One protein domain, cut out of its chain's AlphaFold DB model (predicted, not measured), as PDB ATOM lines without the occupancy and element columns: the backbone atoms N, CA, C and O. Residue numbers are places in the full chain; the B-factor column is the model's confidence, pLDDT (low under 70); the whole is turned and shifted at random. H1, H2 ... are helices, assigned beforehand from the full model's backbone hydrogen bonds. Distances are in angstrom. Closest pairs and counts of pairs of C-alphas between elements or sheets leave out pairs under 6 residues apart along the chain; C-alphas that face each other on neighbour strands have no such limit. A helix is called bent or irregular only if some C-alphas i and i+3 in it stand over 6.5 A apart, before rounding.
ATOM      1  N   ASN A   2      36.976 -16.498 -39.717       33.69
ATOM      2  CA  ASN A   2      37.932 -17.360 -39.018       33.69
ATOM      3  C   ASN A   2      37.958 -17.020 -37.521       33.69
ATOM      4  O   ASN A   2      38.533 -16.010 -37.124       33.69
ATOM      5  N   LYS A   3      37.338 -17.868 -36.688       43.88
ATOM      6  CA  LYS A   3      37.536 -17.860 -35.234       43.88
ATOM      7  C   LYS A   3      39.015 -18.152 -34.979       43.88
ATOM      8  O   LYS A   3      39.485 -19.257 -35.238       43.88
ATOM      9  N   PHE A   4      39.749 -17.124 -34.572       45.88
ATOM     10  CA  PHE A   4      41.196 -17.127 -34.412       45.88
ATOM     11  C   PHE A   4      41.706 -18.365 -33.659       45.88
ATOM     12  O   PHE A   4      41.292 -18.660 -32.538       45.88
ATOM     13  N   LYS A   5      42.688 -19.045 -34.263       45.03
ATOM     14  CA  LYS A   5      43.549 -20.091 -33.680       45.03
ATOM     15  C   LYS A   5      44.473 -19.561 -32.556       45.03
ATOM     16  O   LYS A   5      45.566 -20.072 -32.368       45.03
ATOM     17  N   LEU A   6      44.051 -18.553 -31.789       47.62
ATOM     18  CA  LEU A   6      44.749 -18.098 -30.575       47.62
ATOM     19  C   LEU A   6      44.415 -18.965 -29.345       47.62
ATOM     20  O   LEU A   6      45.105 -18.890 -28.333       47.62
ATOM     21  N   LYS A   7      43.414 -19.852 -29.452       51.84
ATOM     22  CA  LYS A   7      42.948 -20.735 -28.366       51.84
ATOM     23  C   LYS A   7      44.002 -21.688 -27.780       51.84
ATOM     24  O   LYS A   7      43.803 -22.196 -26.690       51.84
ATOM     25  N   ALA A   8      45.103 -21.980 -28.472       56.62
ATOM     26  CA  ALA A   8      45.949 -23.121 -28.102       56.62
ATOM     27  C   ALA A   8      47.062 -22.826 -27.070       56.62
ATOM     28  O   ALA A   8      47.601 -23.773 -26.498       56.62
ATOM     29  N   GLY A   9      47.424 -21.557 -26.842       67.81
ATOM     30  CA  GLY A   9      48.559 -21.191 -25.979       67.81
ATOM     31  C   GLY A   9      48.160 -20.802 -24.556       67.81
ATOM     32  O   GLY A   9      48.636 -21.394 -23.591       67.81
ATOM     33  N   PHE A  10      47.254 -19.830 -24.430       76.12
ATOM     34  CA  PHE A  10      46.875 -19.253 -23.136       76.12
ATOM     35  C   PHE A  10      46.169 -20.246 -22.207       76.12
ATOM     36  O   PHE A  10      46.417 -20.236 -21.005       76.12
ATOM     37  N   ASP A  11      45.378 -21.169 -22.760       76.38
ATOM     38  CA  ASP A  11      44.672 -22.195 -21.982       76.38
ATOM     39  C   ASP A  11      45.623 -23.164 -21.255       76.38
ATOM     40  O   ASP A  11      45.206 -23.838 -20.314       76.38
ATOM     41  N   ARG A  12      46.897 -23.230 -21.669       86.81
ATOM     42  CA  ARG A  12      47.928 -24.094 -21.069       86.81
ATOM     43  C   ARG A  12      48.754 -23.405 -19.989       86.81
ATOM     44  O   ARG A  12      49.448 -24.094 -19.247       86.81
ATOM     45  N   LEU A  13      48.718 -22.075 -19.913       90.62
ATOM     46  CA  LEU A  13      49.443 -21.344 -18.876       90.62
ATOM     47  C   LEU A  13      48.827 -21.659 -17.507       90.62
ATOM     48  O   LEU A  13      47.608 -21.810 -17.451       90.62
ATOM     49  N   PRO A  14      49.605 -21.749 -16.417       94.56
ATOM     50  CA  PRO A  14      49.079 -21.818 -15.050       94.56
ATOM     51  C   PRO A  14      48.244 -20.582 -14.676       94.56
ATOM     52  O   PRO A  14      48.358 -19.537 -15.320       94.56
ATOM     53  N   ASN A  15      47.375 -20.698 -13.664       93.94
ATOM     54  CA  ASN A  15      46.509 -19.586 -13.236       93.94
ATOM     55  C   ASN A  15      47.348 -18.394 -12.769       93.94
ATOM     56  O   ASN A  15      47.027 -17.256 -13.080       93.94
ATOM     57  N   GLU A  16      48.447 -18.675 -12.081       94.19
ATOM     58  CA  GLU A  16      49.372 -17.706 -11.507       94.19
ATOM     59  C   GLU A  16      49.946 -16.797 -12.598       94.19
ATOM     60  O   GLU A  16      49.862 -15.580 -12.491       94.19
ATOM     61  N   ILE A  17      50.411 -17.385 -13.706       94.44
ATOM     62  CA  ILE A  17      50.975 -16.639 -14.841       94.44
ATOM     63  C   ILE A  17      49.911 -15.779 -15.533       94.44
ATOM     64  O   ILE A  17      50.187 -14.661 -15.968       94.44
ATOM     65  N   ILE A  18      48.679 -16.285 -15.641       92.75
ATOM     66  CA  ILE A  18      47.559 -15.524 -16.211       92.75
ATOM     67  C   ILE A  18      47.247 -14.312 -15.332       92.75
ATOM     68  O   ILE A  18      47.121 -13.200 -15.841       92.75
ATOM     69  N   LEU A  19      47.135 -14.529 -14.021       92.19
ATOM     70  CA  LEU A  19      46.822 -13.476 -13.062       92.19
ATOM     71  C   LEU A  19      47.927 -12.419 -13.010       92.19
ATOM     72  O   LEU A  19      47.608 -11.234 -13.031       92.19
ATOM     73  N   GLU A  20      49.194 -12.835 -13.038       92.69
ATOM     74  CA  GLU A  20      50.349 -11.937 -13.125       92.69
ATOM     75  C   GLU A  20      50.324 -11.128 -14.429       92.69
ATOM     76  O   GLU A  20      50.502  -9.914 -14.417       92.69
ATOM     77  N   THR A  21      49.979 -11.753 -15.560       91.38
ATOM     78  CA  THR A  21      49.800 -11.030 -16.834       91.38
ATOM     79  C   THR A  21      48.708  -9.964 -16.722       91.38
ATOM     80  O   THR A  21      48.857  -8.854 -17.232       91.38
ATOM     81  N   TRP A  22      47.609 -10.270 -16.033       92.38
ATOM     82  CA  TRP A  22      46.520  -9.324 -15.801       92.38
ATOM     83  C   TRP A  22      46.906  -8.161 -14.882       92.38
ATOM     84  O   TRP A  22      46.191  -7.160 -14.844       92.38
ATOM     85  N   GLU A  23      47.986  -8.236 -14.105       90.50
ATOM     86  CA  GLU A  23      48.461  -7.087 -13.315       90.50
ATOM     87  C   GLU A  23      48.949  -5.939 -14.202       90.50
ATOM     88  O   GLU A  23      48.815  -4.776 -13.828       90.50
ATOM     89  N   TYR A  24      49.409  -6.256 -15.414       92.50
ATOM     90  CA  TYR A  24      49.877  -5.283 -16.402       92.50
ATOM     91  C   TYR A  24      48.770  -4.751 -17.323       92.50
ATOM     92  O   TYR A  24      49.038  -3.904 -18.174       92.50
ATOM     93  N   LEU A  25      47.537  -5.246 -17.184       90.62
ATOM     94  CA  LEU A  25      46.408  -4.888 -18.041       90.62
ATOM     95  C   LEU A  25      45.381  -4.044 -17.288       90.62
ATOM     96  O   LEU A  25      45.170  -4.206 -16.084       90.62
ATOM     97  N   SER A  26      44.693  -3.161 -18.015       88.81
ATOM     98  CA  SER A  26      43.529  -2.474 -17.459       88.81
ATOM     99  C   SER A  26      42.357  -3.447 -17.299       88.81
ATOM    100  O   SER A  26      42.251  -4.435 -18.030       88.81
ATOM    101  N   SER A  27      41.427  -3.151 -16.386       88.81
ATOM    102  CA  SER A  27      40.211  -3.960 -16.228       88.81
ATOM    103  C   SER A  27      39.455  -4.123 -17.547       88.81
ATOM    104  O   SER A  27      38.961  -5.207 -17.845       88.81
ATOM    105  N   ASN A  28      39.413  -3.069 -18.365       89.38
ATOM    106  CA  ASN A  28      38.716  -3.081 -19.645       89.38
ATOM    107  C   ASN A  28      39.386  -4.011 -20.657       89.38
ATOM    108  O   ASN A  28      38.684  -4.761 -21.331       89.38
ATOM    109  N   ASP A  29      40.720  -4.020 -20.720       89.94
ATOM    110  CA  ASP A  29      41.467  -4.922 -21.606       89.94
ATOM    111  C   ASP A  29      41.278  -6.381 -21.197       89.94
ATOM    112  O   ASP A  29      41.123  -7.256 -22.055       89.94
ATOM    113  N   ILE A  30      41.248  -6.642 -19.884       91.00
ATOM    114  CA  ILE A  30      41.015  -7.984 -19.350       91.00
ATOM    115  C   ILE A  30      39.613  -8.463 -19.730       91.00
ATOM    116  O   ILE A  30      39.460  -9.547 -20.289       91.00
ATOM    117  N   ILE A  31      38.589  -7.646 -19.472       89.81
ATOM    118  CA  ILE A  31      37.204  -7.980 -19.816       89.81
ATOM    119  C   ILE A  31      37.084  -8.222 -21.316       89.81
ATOM    120  O   ILE A  31      36.624  -9.278 -21.738       89.81
ATOM    121  N   TYR A  32      37.523  -7.264 -22.128       89.44
ATOM    122  CA  TYR A  32      37.353  -7.328 -23.573       89.44
ATOM    123  C   TYR A  32      38.048  -8.548 -24.194       89.44
ATOM    124  O   TYR A  32      37.527  -9.148 -25.132       89.44
ATOM    125  N   SER A  33      39.205  -8.942 -23.654       89.44
ATOM    126  CA  SER A  33      40.011 -10.032 -24.214       89.44
ATOM    127  C   SER A  33      39.643 -11.416 -23.676       89.44
ATOM    128  O   SER A  33      39.751 -12.400 -24.411       89.44
ATOM    129  N   PHE A  34      39.241 -11.519 -22.404       89.19
ATOM    130  CA  PHE A  34      39.122 -12.805 -21.704       89.19
ATOM    131  C   PHE A  34      37.706 -13.136 -21.217       89.19
ATOM    132  O   PHE A  34      37.435 -14.306 -20.926       89.19
ATOM    133  N   PHE A  35      36.786 -12.169 -21.152       87.38
ATOM    134  CA  PHE A  35      35.406 -12.436 -20.739       87.38
ATOM    135  C   PHE A  35      34.701 -13.347 -21.750       87.38
ATOM    136  O   PHE A  35      34.768 -13.135 -22.961       87.38
ATOM    137  N   ASN A  36      34.029 -14.390 -21.256       85.00
ATOM    138  CA  ASN A  36      33.378 -15.429 -22.062       85.00
ATOM    139  C   ASN A  36      34.309 -16.215 -23.005       85.00
ATOM    140  O   ASN A  36      33.831 -16.919 -23.899       85.00
ATOM    141  N   LEU A  37      35.628 -16.173 -22.785       87.44
ATOM    142  CA  LEU A  37      36.573 -16.961 -23.579       87.44
ATOM    143  C   LEU A  37      36.450 -18.465 -23.276       87.44
ATOM    144  O   LEU A  37      36.332 -19.285 -24.193       87.44
ATOM    145  N   ASN A  38      36.463 -18.821 -21.987       88.88
ATOM    146  CA  ASN A  38      36.137 -20.147 -21.461       88.88
ATOM    147  C   ASN A  38      35.778 -20.063 -19.961       88.88
ATOM    148  O   ASN A  38      35.930 -19.019 -19.324       88.88
ATOM    149  N   GLN A  39      35.318 -21.178 -19.388       89.81
ATOM    150  CA  GLN A  39      34.910 -21.242 -17.981       89.81
ATOM    151  C   GLN A  39      36.050 -20.900 -17.010       89.81
ATOM    152  O   GLN A  39      35.815 -20.255 -15.994       89.81
ATOM    153  N   ARG A  40      37.287 -21.298 -17.324       92.31
ATOM    154  CA  ARG A  40      38.452 -21.049 -16.471       92.31
ATOM    155  C   ARG A  40      38.739 -19.552 -16.342       92.31
ATOM    156  O   ARG A  40      38.883 -19.071 -15.224       92.31
ATOM    157  N   PHE A  41      38.768 -18.813 -17.452       90.69
ATOM    158  CA  PHE A  41      38.953 -17.359 -17.415       90.69
ATOM    159  C   PHE A  41      37.796 -16.649 -16.722       90.69
ATOM    160  O   PHE A  41      38.040 -15.736 -15.942       90.69
ATOM    161  N   ASN A  42      36.557 -17.101 -16.937       87.69
ATOM    162  CA  ASN A  42      35.406 -16.555 -16.223       87.69
ATOM    163  C   ASN A  42      35.539 -16.756 -14.703       87.69
ATOM    164  O   ASN A  42      35.269 -15.829 -13.950       87.69
ATOM    165  N   ASN A  43      36.009 -17.918 -14.240       89.12
ATOM    166  CA  ASN A  43      36.238 -18.149 -12.810       89.12
ATOM    167  C   ASN A  43      37.343 -17.234 -12.256       89.12
ATOM    168  O   ASN A  43      37.122 -16.557 -11.255       89.12
ATOM    169  N   LEU A  44      38.486 -17.142 -12.948       90.38
ATOM    170  CA  LEU A  44      39.589 -16.251 -12.557       90.38
ATOM    171  C   LEU A  44      39.149 -14.785 -12.494       90.38
ATOM    172  O   LEU A  44      39.547 -14.038 -11.602       90.38
ATOM    173  N   PHE A  45      38.305 -14.377 -13.436       87.06
ATOM    174  CA  PHE A  45      37.726 -13.044 -13.476       87.06
ATOM    175  C   PHE A  45      36.870 -12.753 -12.235       87.06
ATOM    176  O   PHE A  45      37.025 -11.701 -11.620       87.06
ATOM    177  N   MET A  46      36.018 -13.702 -11.831       82.19
ATOM    178  CA  MET A  46      35.158 -13.567 -10.646       82.19
ATOM    179  C   MET A  46      35.946 -13.564  -9.328       82.19
ATOM    180  O   MET A  46      35.531 -12.927  -8.359       82.19
ATOM    181  N   GLU A  47      37.089 -14.250  -9.273       85.69
ATOM    182  CA  GLU A  47      37.983 -14.248  -8.106       85.69
ATOM    183  C   GLU A  47      38.694 -12.893  -7.929       85.69
ATOM    184  O   GLU A  47      38.926 -12.432  -6.807       85.69
ATOM    185  N   GLN A  48      38.991 -12.206  -9.033       84.31
ATOM    186  CA  GLN A  48      39.733 -10.949  -9.045       84.31
ATOM    187  C   GLN A  48      38.828  -9.731  -8.835       84.31
ATOM    188  O   GLN A  48      38.598  -8.921  -9.736       84.31
ATOM    189  N   ARG A  49      38.386  -9.536  -7.586       78.31
ATOM    190  CA  ARG A  49      37.528  -8.400  -7.180       78.31
ATOM    191  C   ARG A  49      38.026  -7.038  -7.668       78.31
ATOM    192  O   ARG A  49      37.204  -6.183  -7.987       78.31
ATOM    193  N   ARG A  50      39.348  -6.836  -7.761       81.94
ATOM    194  CA  ARG A  50      39.950  -5.569  -8.215       81.94
ATOM    195  C   ARG A  50      39.469  -5.140  -9.603       81.94
ATOM    196  O   ARG A  50      39.333  -3.948  -9.848       81.94
ATOM    197  N   ILE A  51      39.193  -6.102 -10.487       81.81
ATOM    198  CA  ILE A  51      38.838  -5.836 -11.885       81.81
ATOM    199  C   ILE A  51      37.478  -5.137 -11.967       81.81
ATOM    200  O   ILE A  51      37.301  -4.207 -12.750       81.81
ATOM    201  N   LEU A  52      36.538  -5.556 -11.119       82.00
ATOM    202  CA  LEU A  52      35.147  -5.104 -11.137       82.00
ATOM    203  C   LEU A  52      34.817  -4.081 -10.050       82.00
ATOM    204  O   LEU A  52      33.788  -3.416 -10.127       82.00
TER     205      LEU A  52
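What this domain is: This is residues 2 to 52 of the 203 residues of the protein "Hypothetical protein" of Rotaria sp. Silwood2 (UniProt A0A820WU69). Three short helices, H2, H3 and H4, make a small triangle of well-spaced parts, with the little H5 at the far end of H4, near the start of H3; residues 2 to 6 and H1 reach away from this body as an arm that makes much of the length. H3 and H4 run nearly side by side in opposite ways, and H2 is set steeply to both. The printed part has 51 residues with five named helices, H1 to H5 in that order along the chain, and no named strand; its class is all helix. It is compact, with a radius of gyration of the C-alphas of 10.7 A, but elongated in outline, spanning 32 by 20 by 20 A.

Where its parts are: Begin at Asn 2 and go on to C-alpha 7 at (42.948, -20.735, -28.366), where H1, residues 7 to 10, starts. H1 is only just irregular: C-alphas 7 and 10 are 6.7 A apart. Find C-alpha 15 at (46.509, -19.586, -13.236); from there H2 runs to residue 23, 12.7 A from first to last C-alpha. H3 takes residues 27 to 34 and is 10.5 A long. H4, residues 39 to 47, is 12.5 A long. H5, residues 49 to 52, covers 5.7 A and ends at C-alpha 52 at (35.147, -5.104, -11.137).

How they stand to each other: Look first at H3 and H4, which are close but not clearly touching: their closest C-alphas, those of Phe 34 and Phe 41, are 6.3 A apart. They run opposite ways at a shallow tilt of 16 degrees. H2 is close to H4 but not clearly touching it, with the C-alphas of Asn 15 and Leu 44 closest at 7.7 A. Those two run the same way at a steep tilt of 58 degrees. H2 is also close to H3 but not clearly touching it, with the C-alphas of Trp 22 and Ile 30 closest at 6.7 A; they run opposite ways at a steep tilt of 42 degrees. H5 is close to H3 but not clearly touching it, and the C-alphas of Ser 27 and Ile 51 come to 4.9 A. H1 is close to H2 but not clearly touching it, with the C-alphas of Phe 10 and Ile 18 closest at 7.9 A, and it is apart from H3, H4 and H5. In H2, H3 and H4 every O i to N i+4 pair is within hydrogen-bond range; H1 and H5 are too short for such a pair, and their single O i to N i+3 pair is within range in H5 but not in H1.

The domain as a whole: The two C-alphas farthest apart, those of Asn 2 and Arg 49, are 33.1 A from each other. The printed part has no cut, and the four links between the helices are tight. In the B-factor column you find a mean pLDDT of 82.2 for the printed part; residues 2 to 9 are under 70, where the model's confidence is low.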